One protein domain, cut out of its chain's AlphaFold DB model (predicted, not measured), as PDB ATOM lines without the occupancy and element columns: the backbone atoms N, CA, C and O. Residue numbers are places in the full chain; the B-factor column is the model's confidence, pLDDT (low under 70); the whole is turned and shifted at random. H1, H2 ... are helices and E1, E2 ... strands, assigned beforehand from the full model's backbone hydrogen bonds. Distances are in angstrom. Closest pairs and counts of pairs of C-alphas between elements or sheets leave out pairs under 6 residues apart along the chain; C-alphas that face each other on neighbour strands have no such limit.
ATOM      1  N   SER A  12      -3.033  43.647  27.747       47.53
ATOM      2  CA  SER A  12      -3.830  43.060  26.677       47.53
ATOM      3  C   SER A  12      -5.255  43.604  26.474       47.53
ATOM      4  O   SER A  12      -5.798  43.344  25.414       47.53
ATOM      5  N   ALA A  13      -5.904  44.297  27.420       59.38
ATOM      6  CA  ALA A  13      -7.341  44.639  27.311       59.38
ATOM      7  C   ALA A  13      -7.637  45.788  26.325       59.38
ATOM      8  O   ALA A  13      -8.711  45.864  25.720       59.38
ATOM      9  N   VAL A  14      -6.674  46.697  26.154       59.38
ATOM     10  CA  VAL A  14      -6.700  47.687  25.068       59.38
ATOM     11  C   VAL A  14      -6.267  47.021  23.757       59.38
ATOM     12  O   VAL A  14      -6.908  47.221  22.724       59.38
ATOM     13  N   ASP A  15      -5.239  46.169  23.808       55.81
ATOM     14  CA  ASP A  15      -4.675  45.491  22.634       55.81
ATOM     15  C   ASP A  15      -5.623  44.453  21.999       55.81
ATOM     16  O   ASP A  15      -5.611  44.262  20.780       55.81
ATOM     17  N   ASP A  16      -6.475  43.797  22.790       63.12
ATOM     18  CA  ASP A  16      -7.494  42.842  22.332       63.12
ATOM     19  C   ASP A  16      -8.845  43.502  21.996       63.12
ATOM     20  O   ASP A  16      -9.766  42.839  21.504       63.12
ATOM     21  N   GLY A  17      -8.948  44.823  22.198       59.69
ATOM     22  CA  GLY A  17     -10.106  45.646  21.857       59.69
ATOM     23  C   GLY A  17     -11.307  45.482  22.790       59.69
ATOM     24  O   GLY A  17     -12.405  45.935  22.444       59.69
ATOM     25  N   THR A  18     -11.140  44.839  23.947       68.00
ATOM     26  CA  THR A  18     -12.204  44.707  24.957       68.00
ATOM     27  C   THR A  18     -12.412  45.982  25.781       68.00
ATOM     28  O   THR A  18     -13.457  46.125  26.419       68.00
ATOM     29  N   MET A  19     -11.480  46.940  25.711       72.56
ATOM     30  CA  MET A  19     -11.567  48.271  26.319       72.56
ATOM     31  C   MET A  19     -11.040  49.363  25.368       72.56
ATOM     32  O   MET A  19     -10.138  49.125  24.568       72.56
ATOM     33  N   SER A  20     -11.602  50.577  25.432       79.31
ATOM     34  CA  SER A  20     -11.046  51.741  24.725       79.31
ATOM     35  C   SER A  20      -9.934  52.408  25.540       79.31
ATOM     36  O   SER A  20      -9.977  52.399  26.767       79.31
ATOM     37  N   GLN A  21      -8.988  53.067  24.861       82.25
ATOM     38  CA  GLN A  21      -7.945  53.856  25.530       82.25
ATOM     39  C   GLN A  21      -8.541  54.944  26.439       82.25
ATOM     40  O   GLN A  21      -8.090  55.112  27.560       82.25
ATOM     41  N   GLU A  22      -9.598  55.626  25.987       82.12
ATOM     42  CA  GLU A  22     -10.288  56.660  26.773       82.12
ATOM     43  C   GLU A  22     -10.825  56.105  28.103       82.12
ATOM     44  O   GLU A  22     -10.649  56.726  29.144       82.12
ATOM     45  N   ALA A  23     -11.401  54.898  28.098       80.06
ATOM     46  CA  ALA A  23     -11.875  54.258  29.322       80.06
ATOM     47  C   ALA A  23     -10.718  53.823  30.240       80.06
ATOM     48  O   ALA A  23     -10.841  53.917  31.459       80.06
ATOM     49  N   ALA A  24      -9.598  53.363  29.673       80.44
ATOM     50  CA  ALA A  24      -8.405  53.027  30.446       80.44
ATOM     51  C   ALA A  24      -7.803  54.274  31.119       80.44
ATOM     52  O   ALA A  24      -7.504  54.239  32.312       80.44
ATOM     53  N   ASP A  25      -7.703  55.385  30.386       85.69
ATOM     54  CA  ASP A  25      -7.199  56.663  30.896       85.69
ATOM     55  C   ASP A  25      -8.090  57.195  32.033       85.69
ATOM     56  O   ASP A  25      -7.580  57.575  33.088       85.69
ATOM     57  N   GLU A  26      -9.420  57.142  31.872       84.81
ATOM     58  CA  GLU A  26     -10.375  57.523  32.925       84.81
ATOM     59  C   GLU A  26     -10.236  56.655  34.188       84.81
ATOM     60  O   GLU A  26     -10.347  57.160  35.309       84.81
ATOM     61  N   ILE A  27      -9.985  55.350  34.037       84.25
ATOM     62  CA  ILE A  27      -9.764  54.447  35.175       84.25
ATOM     63  C   ILE A  27      -8.441  54.767  35.878       84.25
ATOM     64  O   ILE A  27      -8.415  54.843  37.106       84.25
ATOM     65  N   MET A  28      -7.358  54.994  35.134       87.50
ATOM     66  CA  MET A  28      -6.064  55.349  35.724       87.50
ATOM     67  C   MET A  28      -6.118  56.702  36.439       87.50
ATOM     68  O   MET A  28      -5.577  56.839  37.539       87.50
ATOM     69  N   GLU A  29      -6.836  57.684  35.887       88.69
ATOM     70  CA  GLU A  29      -7.103  58.954  36.570       88.69
ATOM     71  C   GLU A  29      -7.932  58.742  37.848       88.69
ATOM     72  O   GLU A  29      -7.643  59.347  38.885       88.69
ATOM     73  N   ALA A  30      -8.925  57.848  37.828       85.88
ATOM     74  CA  ALA A  30      -9.718  57.509  39.010       85.88
ATOM     75  C   ALA A  30      -8.882  56.833  40.113       85.88
ATOM     76  O   ALA A  30      -9.035  57.177  41.290       85.88
ATOM     77  N   ILE A  31      -7.972  55.922  39.750       87.81
ATOM     78  CA  ILE A  31      -7.013  55.303  40.678       87.81
ATOM     79  C   ILE A  31      -6.090  56.374  41.266       87.81
ATOM     80  O   ILE A  31      -5.938  56.445  42.482       87.81
ATOM     81  N   ALA A  32      -5.527  57.260  40.442       87.81
ATOM     82  CA  ALA A  32      -4.620  58.305  40.912       87.81
ATOM     83  C   ALA A  32      -5.306  59.354  41.812       87.81
ATOM     84  O   ALA A  32      -4.689  59.879  42.738       87.81
ATOM     85  N   SER A  33      -6.575  59.679  41.546       87.75
ATOM     86  CA  SER A  33      -7.303  60.754  42.239       87.75
ATOM     87  C   SER A  33      -8.085  60.298  43.472       87.75
ATOM     88  O   SER A  33      -8.228  61.072  44.421       87.75
ATOM     89  N   THR A  34      -8.606  59.067  43.472       84.38
ATOM     90  CA  THR A  34      -9.454  58.527  44.555       84.38
ATOM     91  C   THR A  34      -8.900  57.259  45.196       84.38
ATOM     92  O   THR A  34      -9.466  56.781  46.182       84.38
ATOM     93  N   GLY A  35      -7.809  56.711  44.655       86.62
ATOM     94  CA  GLY A  35      -7.189  55.488  45.138       86.62
ATOM     95  C   GLY A  35      -6.755  55.604  46.592       86.62
ATOM     96  O   GLY A  35      -6.023  56.513  46.980       86.62
ATOM     97  N   THR A  36      -7.207  54.657  47.403       92.44
ATOM     98  CA  THR A  36      -6.763  54.475  48.782       92.44
ATOM     99  C   THR A  36      -6.005  53.163  48.865       92.44
ATOM    100  O   THR A  36      -6.602  52.095  48.715       92.44
ATOM    101  N   GLU A  37      -4.697  53.248  49.100       92.62
ATOM    102  CA  GLU A  37      -3.853  52.076  49.321       92.62
ATOM    103  C   GLU A  37      -4.336  51.311  50.559       92.62
ATOM    104  O   GLU A  37      -4.558  51.883  51.629       92.62
ATOM    105  N   VAL A  38      -4.527  50.008  50.390       91.25
ATOM    106  CA  VAL A  38      -4.962  49.096  51.450       91.25
ATOM    107  C   VAL A  38      -3.822  48.189  51.880       91.25
ATOM    108  O   VAL A  38      -3.708  47.882  53.067       91.25
ATOM    109  N   ARG A  39      -2.998  47.763  50.922       91.75
ATOM    110  CA  ARG A  39      -1.865  46.857  51.114       91.75
ATOM    111  C   ARG A  39      -0.756  47.208  50.134       91.75
ATOM    112  O   ARG A  39      -1.042  47.586  48.997       91.75
ATOM    113  N   CYS A  40       0.484  47.048  50.572       89.56
ATOM    114  CA  CYS A  40       1.673  47.251  49.759       89.56
ATOM    115  C   CYS A  40       2.753  46.258  50.198       89.56
ATOM    116  O   CYS A  40       2.999  46.087  51.392       89.56
ATOM    117  N   SER A  41       3.360  45.588  49.223       87.50
ATOM    118  CA  SER A  41       4.525  44.720  49.396       87.50
ATOM    119  C   SER A  41       5.577  45.184  48.404       87.50
ATOM    120  O   SER A  41       5.241  45.486  47.262       87.50
ATOM    121  N   TYR A  42       6.832  45.234  48.817       83.69
ATOM    122  CA  TYR A  42       7.922  45.689  47.973       83.69
ATOM    123  C   TYR A  42       9.236  44.991  48.312       83.69
ATOM    124  O   TYR A  42       9.409  44.387  49.375       83.69
ATOM    125  N   SER A  43      10.171  45.098  47.382       76.44
ATOM    126  CA  SER A  43      11.558  44.709  47.560       76.44
ATOM    127  C   SER A  43      12.402  45.926  47.935       76.44
ATOM    128  O   SER A  43      12.158  47.016  47.418       76.44
ATOM    129  N   GLU A  44      13.405  45.759  48.791       70.81
ATOM    130  CA  GLU A  44      14.295  46.840  49.231       70.81
ATOM    131  C   GLU A  44      15.761  46.422  49.067       70.81
ATOM    132  O   GLU A  44      16.136  45.332  49.500       70.81
ATOM    133  N   ASP A  45      16.571  47.254  48.408       62.34
ATOM    134  CA  ASP A  45      18.014  47.018  48.287       62.34
ATOM    135  C   ASP A  45      18.763  47.303  49.607       62.34
ATOM    136  O   ASP A  45      18.208  47.861  50.556       62.34
ATOM    137  N   ASP A  46      20.058  46.975  49.660       56.12
ATOM    138  CA  ASP A  46      20.916  47.204  50.841       56.12
ATOM    139  C   ASP A  46      21.071  48.697  51.224       56.12
ATOM    140  O   ASP A  46      21.669  49.035  52.252       56.12
ATOM    141  N   HIS A  47      20.546  49.615  50.407       62.78
ATOM    142  CA  HIS A  47      20.550  51.058  50.624       62.78
ATOM    143  C   HIS A  47      19.176  51.625  51.009       62.78
ATOM    144  O   HIS A  47      19.072  52.832  51.255       62.78
ATOM    145  N   GLY A  48      18.138  50.794  51.104       63.91
ATOM    146  CA  GLY A  48      16.786  51.227  51.441       63.91
ATOM    147  C   GLY A  48      15.935  51.672  50.245       63.91
ATOM    148  O   GLY A  48      14.858  52.243  50.440       63.91
ATOM    149  N   ASN A  49      16.399  51.474  49.008       70.00
ATOM    150  CA  ASN A  49      15.645  51.844  47.811       70.00
ATOM    151  C   ASN A  49      14.666  50.738  47.424       70.00
ATOM    152  O   ASN A  49      15.007  49.556  47.419       70.00
ATOM    153  N   ARG A  50      13.451  51.135  47.030       77.38
ATOM    154  CA  ARG A  50      12.434  50.197  46.547       77.38
ATOM    155  C   ARG A  50      12.771  49.726  45.134       77.38
ATOM    156  O   ARG A  50      13.031  50.556  44.267       77.38
ATOM    157  N   GLY A  51      12.772  48.410  44.938       74.00
ATOM    158  CA  GLY A  51      13.002  47.763  43.646       74.00
ATOM    159  C   GLY A  51      11.685  47.496  42.928       74.00
ATOM    160  O   GLY A  51      11.193  48.362  42.212       74.00
ATOM    161  N   SER A  52      11.110  46.312  43.139       80.06
ATOM    162  CA  SER A  52       9.760  46.000  42.663       80.06
ATOM    163  C   SER A  52       8.722  46.136  43.772       80.06
ATOM    164  O   SER A  52       9.007  45.973  44.959       80.06
ATOM    165  N   GLU A  53       7.500  46.464  43.383       86.31
ATOM    166  CA  GLU A  53       6.420  46.850  44.274       86.31
ATOM    167  C   GLU A  53       5.094  46.295  43.755       86.31
ATOM    168  O   GLU A  53       4.798  46.314  42.564       86.31
ATOM    169  N   ALA A  54       4.275  45.788  44.667       88.81
ATOM    170  CA  ALA A  54       2.910  45.377  44.411       88.81
ATOM    171  C   ALA A  54       1.993  46.088  45.408       88.81
ATOM    172  O   ALA A  54       2.250  46.093  46.617       88.81
ATOM    173  N   LYS A  55       0.886  46.647  44.926       92.31
ATOM    174  CA  LYS A  55      -0.087  47.409  45.719       92.31
ATOM    175  C   LYS A  55      -1.497  46.940  45.451       92.31
ATOM    176  O   LYS A  55      -1.830  46.595  44.324       92.31
ATOM    177  N   VAL A  56      -2.345  47.035  46.471       94.44
ATOM    178  CA  VAL A  56      -3.802  46.978  46.319       94.44
ATOM    179  C   VAL A  56      -4.391  48.302  46.764       94.44
ATOM    180  O   VAL A  56      -4.194  48.711  47.911       94.44
ATOM    181  N   ALA A  57      -5.159  48.943  45.890       95.06
ATOM    182  CA  ALA A  57      -5.875  50.174  46.186       95.06
ATOM    183  C   ALA A  57      -7.370  50.033  45.879       95.06
ATOM    184  O   ALA A  57      -7.758  49.528  44.827       95.06
ATOM    185  N   GLY A  58      -8.221  50.503  46.789       94.44
ATOM    186  CA  GLY A  58      -9.640  50.713  46.494       94.44
ATOM    187  C   GLY A  58      -9.835  52.077  45.833       94.44
ATOM    188  O   GLY A  58      -9.223  53.048  46.272       94.44
ATOM    189  N   PHE A  59     -10.669  52.179  44.801       93.25
ATOM    190  CA  PHE A  59     -10.954  53.440  44.107       93.25
ATOM    191  C   PHE A  59     -12.417  53.515  43.654       93.25
ATOM    192  O   PHE A  59     -13.133  52.512  43.643       93.25
ATOM    193  N   THR A  60     -12.886  54.710  43.287       89.69
ATOM    194  CA  THR A  60     -14.232  54.892  42.718       89.69
ATOM    195  C   THR A  60     -14.140  55.058  41.208       89.69
ATOM    196  O   THR A  60     -13.663  56.082  40.727       89.69
ATOM    197  N   ALA A  61     -14.611  54.070  40.452       82.44
ATOM    198  CA  ALA A  61     -14.593  54.101  38.994       82.44
ATOM    199  C   ALA A  61     -15.584  55.131  38.411       82.44
ATOM    200  O   ALA A  61     -16.566  55.509  39.075       82.44
ATOM    201  N   PRO A  62     -15.387  55.551  37.143       76.00
ATOM    202  CA  PRO A  62     -16.355  56.366  36.415       76.00
ATOM    203  C   PRO A  62     -17.762  55.752  36.479       76.00
ATOM    204  O   PRO A  62     -17.985  54.602  36.110       76.00
ATOM    205  N   GLY A  63     -18.725  56.513  37.006       78.62
ATOM    206  CA  GLY A  63     -20.080  56.019  37.292       78.62
ATOM    207  C   GLY A  63     -20.365  55.717  38.768       78.62
ATOM    208  O   GLY A  63     -21.502  55.376  39.094       78.62
ATOM    209  N   GLY A  64     -19.388  55.907  39.662       78.56
ATOM    210  CA  GLY A  64     -19.586  55.859  41.117       78.56
ATOM    211  C   GLY A  64     -19.561  54.453  41.715       78.56
ATOM    212  O   GLY A  64     -20.103  54.247  42.799       78.56
ATOM    213  N   VAL A  65     -18.983  53.487  41.002       83.00
ATOM    214  CA  VAL A  65     -18.854  52.099  41.459       83.00
ATOM    215  C   VAL A  65     -17.528  51.947  42.197       83.00
ATOM    216  O   VAL A  65     -16.489  52.347  41.677       83.00
ATOM    217  N   GLU A  66     -17.558  51.383  43.402       87.75
ATOM    218  CA  GLU A  66     -16.333  51.025  44.122       87.75
ATOM    219  C   GLU A  66     -15.666  49.821  43.453       87.75
ATOM    220  O   GLU A  66     -16.310  48.802  43.207       87.75
ATOM    221  N   MET A  67     -14.375  49.955  43.169       91.69
ATOM    222  CA  MET A  67     -13.550  48.982  42.457       91.69
ATOM    223  C   MET A  67     -12.187  48.858  43.147       91.69
ATOM    224  O   MET A  67     -11.828  49.667  44.007       91.69
ATOM    225  N   TRP A  68     -11.422  47.838  42.772       92.06
ATOM    226  CA  TRP A  68     -10.133  47.519  43.379       92.06
ATOM    227  C   TRP A  68      -9.071  47.362  42.301       92.06
ATOM    228  O   TRP A  68      -9.275  46.621  41.346       92.06
ATOM    229  N   ALA A  69      -7.952  48.058  42.448       92.00
ATOM    230  CA  ALA A  69      -6.806  47.979  41.558       92.00
ATOM    231  C   ALA A  69      -5.657  47.245  42.253       92.00
ATOM    232  O   ALA A  69      -5.346  47.533  43.410       92.00
ATOM    233  N   VAL A  70      -5.033  46.311  41.542       91.56
ATOM    234  CA  VAL A  70      -3.774  45.669  41.910       91.56
ATOM    235  C   VAL A  70      -2.720  46.175  40.941       91.56
ATOM    236  O   VAL A  70      -2.787  45.863  39.755       91.56
ATOM    237  N   THR A  71      -1.782  46.974  41.435       89.31
ATOM    238  CA  THR A  71      -0.692  47.526  40.628       89.31
ATOM    239  C   THR A  71       0.595  46.806  40.969       89.31
ATOM    240  O   THR A  71       0.933  46.680  42.142       89.31
ATOM    241  N   TYR A  72       1.301  46.367  39.940       85.75
ATOM    242  CA  TYR A  72       2.647  45.834  40.000       85.75
ATOM    243  C   TYR A  72       3.592  46.785  39.266       85.75
ATOM    244  O   TYR A  72       3.254  47.302  38.201       85.75
ATOM    245  N   GLU A  73       4.762  47.018  39.839       82.50
ATOM    246  CA  GLU A  73       5.834  47.804  39.247       82.50
ATOM    247  C   GLU A  73       7.164  47.093  39.491       82.50
ATOM    248  O   GLU A  73       7.473  46.716  40.621       82.50
ATOM    249  N   ASP A  74       7.952  46.913  38.439       75.12
ATOM    250  CA  ASP A  74       9.373  46.600  38.519       75.12
ATOM    251  C   ASP A  74      10.195  47.600  37.694       75.12
ATOM    252  O   ASP A  74       9.709  48.636  37.238       75.12
ATOM    253  N   ASN A  75      11.482  47.313  37.535       66.69
ATOM    254  CA  ASN A  75      12.420  48.145  36.793       66.69
ATOM    255  C   ASN A  75      12.163  48.193  35.272       66.69
ATOM    256  O   ASN A  75      12.776  49.017  34.589       66.69
ATOM    257  N   GLU A  76      11.295  47.339  34.732       67.81
ATOM    258  CA  GLU A  76      11.034  47.180  33.297       67.81
ATOM    259  C   GLU A  76       9.553  47.365  32.920       67.81
ATOM    260  O   GLU A  76       9.249  47.794  31.802       67.81
ATOM    261  N   VAL A  77       8.631  47.055  33.828       71.38
ATOM    262  CA  VAL A  77       7.205  46.880  33.573       71.38
ATOM    263  C   VAL A  77       6.378  47.445  34.728       71.38
ATOM    264  O   VAL A  77       6.651  47.223  35.903       71.38
ATOM    265  N   SER A  78       5.295  48.140  34.372       81.88
ATOM    266  CA  SER A  78       4.214  48.478  35.294       81.88
ATOM    267  C   SER A  78       2.896  47.946  34.742       81.88
ATOM    268  O   SER A  78       2.523  48.239  33.603       81.88
ATOM    269  N   GLU A  79       2.191  47.153  35.543       83.88
ATOM    270  CA  GLU A  79       0.905  46.546  35.203       83.88
ATOM    271  C   GLU A  79      -0.133  46.893  36.271       83.88
ATOM    272  O   GLU A  79       0.182  47.005  37.452       83.88
ATOM    273  N   THR A  80      -1.393  47.090  35.886       87.56
ATOM    274  CA  THR A  80      -2.469  47.395  36.841       87.56
ATOM    275  C   THR A  80      -3.734  46.645  36.485       87.56
ATOM    276  O   THR A  80      -4.427  47.056  35.569       87.56
ATOM    277  N   ALA A  81      -4.070  45.609  37.250       86.31
ATOM    278  CA  ALA A  81      -5.303  44.844  37.105       86.31
ATOM    279  C   ALA A  81      -6.434  45.431  37.953       86.31
ATOM    280  O   ALA A  81      -6.232  45.811  39.101       86.31
ATOM    281  N   VAL A  82      -7.653  45.468  37.409       88.38
ATOM    282  CA  VAL A  82      -8.842  45.977  38.109       88.38
ATOM    283  C   VAL A  82      -9.850  44.859  38.353       88.38
ATOM    284  O   VAL A  82     -10.091  44.018  37.488       88.38
ATOM    285  N   HIS A  83     -10.449  44.875  39.541       87.56
ATOM    286  CA  HIS A  83     -11.376  43.879  40.054       87.56
ATOM    287  C   HIS A  83     -12.608  44.560  40.674       87.56
ATOM    288  O   HIS A  83     -12.496  45.560  41.383       87.56
ATOM    289  N   GLU A  84     -13.792  43.984  40.458       86.69
ATOM    290  CA  GLU A  84     -15.042  44.427  41.106       86.69
ATOM    291  C   GLU A  84     -15.119  43.981  42.580       86.69
ATOM    292  O   GLU A  84     -15.777  44.604  43.412       86.69
ATOM    293  N   SER A  85     -14.437  42.884  42.916       89.25
ATOM    294  CA  SER A  85     -14.433  42.271  44.243       89.25
ATOM    295  C   SER A  85     -13.121  42.548  44.965       89.25
ATOM    296  O   SER A  85     -12.045  42.207  44.473       89.25
ATOM    297  N   ARG A  86     -13.219  43.073  46.192       92.50
ATOM    298  CA  ARG A  86     -12.073  43.206  47.102       92.50
ATOM    299  C   ARG A  86     -11.356  41.873  47.313       92.50
ATOM    300  O   ARG A  86     -10.135  41.825  47.332       92.50
ATOM    301  N   GLN A  87     -12.127  40.802  47.492       93.50
ATOM    302  CA  GLN A  87     -11.584  39.475  47.769       93.50
ATOM    303  C   GLN A  87     -10.760  38.952  46.588       93.50
ATOM    304  O   GLN A  87      -9.708  38.353  46.800       93.50
ATOM    305  N   ASP A  88     -11.219  39.200  45.361       89.19
ATOM    306  CA  ASP A  88     -10.524  38.746  44.154       89.19
ATOM    307  C   ASP A  88      -9.252  39.571  43.927       89.19
ATOM    308  O   ASP A  88      -8.217  39.009  43.576       89.19
ATOM    309  N   ALA A  89      -9.300  40.881  44.205       90.12
ATOM    310  CA  ALA A  89      -8.121  41.746  44.189       90.12
ATOM    311  C   ALA A  89      -7.070  41.300  45.216       90.12
ATOM    312  O   ALA A  89      -5.901  41.164  44.876       90.12
ATOM    313  N   GLU A  90      -7.475  41.017  46.459       92.62
ATOM    314  CA  GLU A  90      -6.563  40.539  47.504       92.62
ATOM    315  C   GLU A  90      -5.959  39.167  47.150       92.62
ATOM    316  O   GLU A  90      -4.769  38.956  47.366       92.62
ATOM    317  N   GLN A  91      -6.727  38.247  46.553       90.31
ATOM    318  CA  GLN A  91      -6.186  36.963  46.084       90.31
ATOM    319  C   GLN A  91      -5.211  37.124  44.914       90.31
ATOM    320  O   GLN A  91      -4.160  36.485  44.914       90.31
ATOM    321  N   SER A  92      -5.550  37.973  43.941       88.75
ATOM    322  CA  SER A  92      -4.689  38.295  42.797       88.75
ATOM    323  C   SER A  92      -3.364  38.895  43.268       88.75
ATOM    324  O   SER A  92      -2.295  38.401  42.913       88.75
ATOM    325  N   TYR A  93      -3.441  39.874  44.171       91.56
ATOM    326  CA  TYR A  93      -2.294  40.483  44.827       91.56
ATOM    327  C   TYR A  93      -1.413  39.461  45.534       91.56
ATOM    328  O   TYR A  93      -0.221  39.385  45.259       91.56
ATOM    329  N   GLU A  94      -1.973  38.641  46.427       90.00
ATOM    330  CA  GLU A  94      -1.148  37.673  47.145       90.00
ATOM    331  C   GLU A  94      -0.543  36.613  46.218       90.00
ATOM    332  O   GLU A  94       0.538  36.110  46.514       90.00
ATOM    333  N   SER A  95      -1.222  36.249  45.124       84.69
ATOM    334  CA  SER A  95      -0.645  35.370  44.101       84.69
ATOM    335  C   SER A  95       0.547  36.043  43.435       84.69
ATOM    336  O   SER A  95       1.624  35.462  43.438       84.69
ATOM    337  N   GLN A  96       0.391  37.281  42.959       82.12
ATOM    338  CA  GLN A  96       1.477  38.032  42.329       82.12
ATOM    339  C   GLN A  96       2.662  38.209  43.269       82.12
ATOM    340  O   GLN A  96       3.780  37.908  42.884       82.12
ATOM    341  N   VAL A  97       2.450  38.614  44.523       82.50
ATOM    342  CA  VAL A  97       3.555  38.775  45.481       82.50
ATOM    343  C   VAL A  97       4.271  37.442  45.732       82.50
ATOM    344  O   VAL A  97       5.495  37.424  45.841       82.50
ATOM    345  N   ARG A  98       3.544  36.316  45.790       78.69
ATOM    346  CA  ARG A  98       4.158  34.979  45.899       78.69
ATOM    347  C   ARG A  98       4.933  34.601  44.642       78.69
ATOM    348  O   ARG A  98       6.029  34.067  44.770       78.69
ATOM    349  N   ASP A  99       4.389  34.885  43.466       75.06
ATOM    350  CA  ASP A  99       5.038  34.605  42.186       75.06
ATOM    351  C   ASP A  99       6.298  35.463  42.019       75.06
ATOM    352  O   ASP A  99       7.342  34.940  41.655       75.06
ATOM    353  N   LEU A 100       6.259  36.743  42.395       73.19
ATOM    354  CA  LEU A 100       7.414  37.648  42.402       73.19
ATOM    355  C   LEU A 100       8.492  37.182  43.377       73.19
ATOM    356  O   LEU A 100       9.665  37.086  43.012       73.19
ATOM    357  N   ALA A 101       8.087  36.806  44.591       71.19
ATOM    358  CA  ALA A 101       8.994  36.241  45.580       71.19
ATOM    359  C   ALA A 101       9.616  34.903  45.125       71.19
ATOM    360  O   ALA A 101      10.720  34.579  45.556       71.19
ATOM    361  N   ALA A 102       8.935  34.129  44.269       64.31
ATOM    362  CA  ALA A 102       9.395  32.826  43.777       64.31
ATOM    363  C   ALA A 102      10.184  32.887  42.456       64.31
ATOM    364  O   ALA A 102      11.078  32.070  42.249       64.31
ATOM    365  N   CYS A 103       9.837  33.803  41.550       55.50
ATOM    366  CA  CYS A 103      10.472  33.976  40.241       55.50
ATOM    367  C   CYS A 103      11.700  34.887  40.292       55.50
ATOM    368  O   CYS A 103      12.480  34.869  39.343       55.50
ATOM    369  N   GLY A 104      11.865  35.649  41.379       51.16
ATOM    370  CA  GLY A 104      13.156  36.107  41.879       51.16
ATOM    371  C   GLY A 104      14.118  36.658  40.831       51.16
ATOM    372  O   GLY A 104      15.256  36.230  40.804       51.16
ATOM    373  N   MET A 105      13.710  37.615  39.993       45.41
ATOM    374  CA  MET A 105      14.685  38.435  39.245       45.41
ATOM    375  C   MET A 105      15.200  39.623  40.076       45.41
ATOM    376  O   MET A 105      15.839  40.534  39.554       45.41
ATOM    377  N   SER A 106      14.886  39.671  41.372       44.28
ATOM    378  CA  SER A 106      15.338  40.729  42.272       44.28
ATOM    379  C   SER A 106      15.524  40.170  43.684       44.28
ATOM    380  O   SER A 106      14.528  39.841  44.333       44.28
ATOM    381  N   PRO A 107      16.773  40.048  44.174       44.94
ATOM    382  CA  PRO A 107      17.096  39.347  45.413       44.94
ATOM    383  C   PRO A 107      16.670  40.052  46.722       44.94
ATOM    384  O   PRO A 107      17.247  39.799  47.777       44.94
ATOM    385  N   TRP A 108      15.634  40.890  46.687       54.09
ATOM    386  CA  TRP A 108      15.407  41.976  47.646       54.09
ATOM    387  C   TRP A 108      14.042  41.915  48.363       54.09
ATOM    388  O   TRP A 108      13.639  42.876  49.014       54.09
ATOM    389  N   TRP A 109      13.272  40.829  48.213       58.78
ATOM    390  CA  TRP A 109      11.890  40.731  48.723       58.78
ATOM    391  C   TRP A 109      11.832  40.493  50.249       58.78
ATOM    392  O   TRP A 109      11.549  39.387  50.705       58.78
ATOM    393  N   ASP A 110      12.132  41.524  51.047       56.50
ATOM    394  CA  ASP A 110      12.066  41.483  52.526       56.50
ATOM    395  C   ASP A 110      10.837  42.199  53.104       56.50
ATOM    396  O   ASP A 110      10.497  42.022  54.273       56.50
ATOM    397  N   VAL A 111      10.124  42.995  52.303       65.50
ATOM    398  CA  VAL A 111       9.021  43.818  52.812       65.50
ATOM    399  C   VAL A 111       7.705  43.396  52.186       65.50
ATOM    400  O   VAL A 111       7.132  44.078  51.342       65.50
ATOM    401  N   SER A 112       7.196  42.245  52.630       73.31
ATOM    402  CA  SER A 112       5.858  41.791  52.262       73.31
ATOM    403  C   SER A 112       4.909  41.745  53.450       73.31
ATOM    404  O   SER A 112       5.239  41.256  54.530       73.31
ATOM    405  N   ASP A 113       3.685  42.207  53.224       75.75
ATOM    406  CA  ASP A 113       2.580  42.063  54.164       75.75
ATOM    407  C   ASP A 113       1.836  40.715  54.013       75.75
ATOM    408  O   ASP A 113       0.856  40.457  54.719       75.75
TER     409      ASP A 113
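AT A GLANCE: This is residues 12 to 113 of the 254 residues of an uncharacterized protein of Streptomyces sp. WAC04770 (UniProt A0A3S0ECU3). Picture one twisted sheet of four strands, E1 to E4, with the long helix H3 running along one face and the shorter H2 crossing the opposite face with its later residues, 26 to 34. The small helix H1 lies off the sheet, and residues 15 to 20, of which 15 belongs to H1 and the others link it to H2, stick out. The printed part has 102 residues with three named helices and four named strands, in the order H1 H2 E1 E2 E3 E4 H3; the sheet's order is E1 - E2 - E3 - E4, all antiparallel, and the class is mixed, helices and strands. The whole is compact, with a radius of gyration of the C-alphas of 14.3 A, yet elongated in outline, spanning 43 by 27 by 23 A.

IN THESE COORDINATES: Find C-alpha 12 at (-3.830, 43.060, 26.677); H1 begins there and ends at residue 15. Next comes H2, residues 21 to 34, 19.6 A long. Then read E1, residues 36 to 44, 22.4 A, which bends by 63 degrees at residue 39, and E2, residues 50 to 61, 28.3 A, which bends by 59 degrees at residue 58. E3 is residues 65 to 73, 25.2 A, starting at C-alpha 65 (-18.854, 52.099, 41.459), and E4 is residues 78 to 83, 16.9 A. H3, residues 86 to 103, runs 25.3 A to C-alpha 103 at (10.472, 33.976, 40.241).

HOW THE PARTS SIT: Begin with the sheet, a meander, each strand the antiparallel neighbour of the one before, with E1 and E4 as edge strands. E1 and E2 form a hairpin at 170 degrees; look for N 41 and O 54, 2.9 A apart, within hydrogen-bond range. In the hairpin of E2 and E3, at 168 degrees, N 57 and O 69 are 2.9 A apart; in that of E3 and E4, at 154 degrees, N 70 and O 81 are 2.8 A apart. H3 is on the sheet at a height of 8.6 A, over E2 and E3, along the strands at 13 degrees to E2 on the local plane; its closest C-alphas to E2 are Val 97 and Ala 54, 6.7 A apart. H2 is on the opposite face, height 8.5 A, across the strands at 81 degrees to E2 on the local plane, only just over E2 and E3, with 3 of its 14 C-alphas falling on each; C-alphas Thr 34 and Phe 59, its closest to E2, are 5.3 A apart. H1 is close to H2 but not clearly touching, C-alphas Val 14 and Gln 21 being closest at 6.3 A. In H2 and H3 every O i to N i+4 pair is within hydrogen-bond range; H1 is too short for one.

THE WHOLE: The C-alphas of Asp 46 and Gly 63 are farthest apart, 44.1 A. The printed part has no cut, and the links between the named elements are tight. Look for low confidence, pLDDT under 70, at residues 12 to 18, 45 to 48, 75 to 76 and 102 to 111; the mean of the printed part is 78.8.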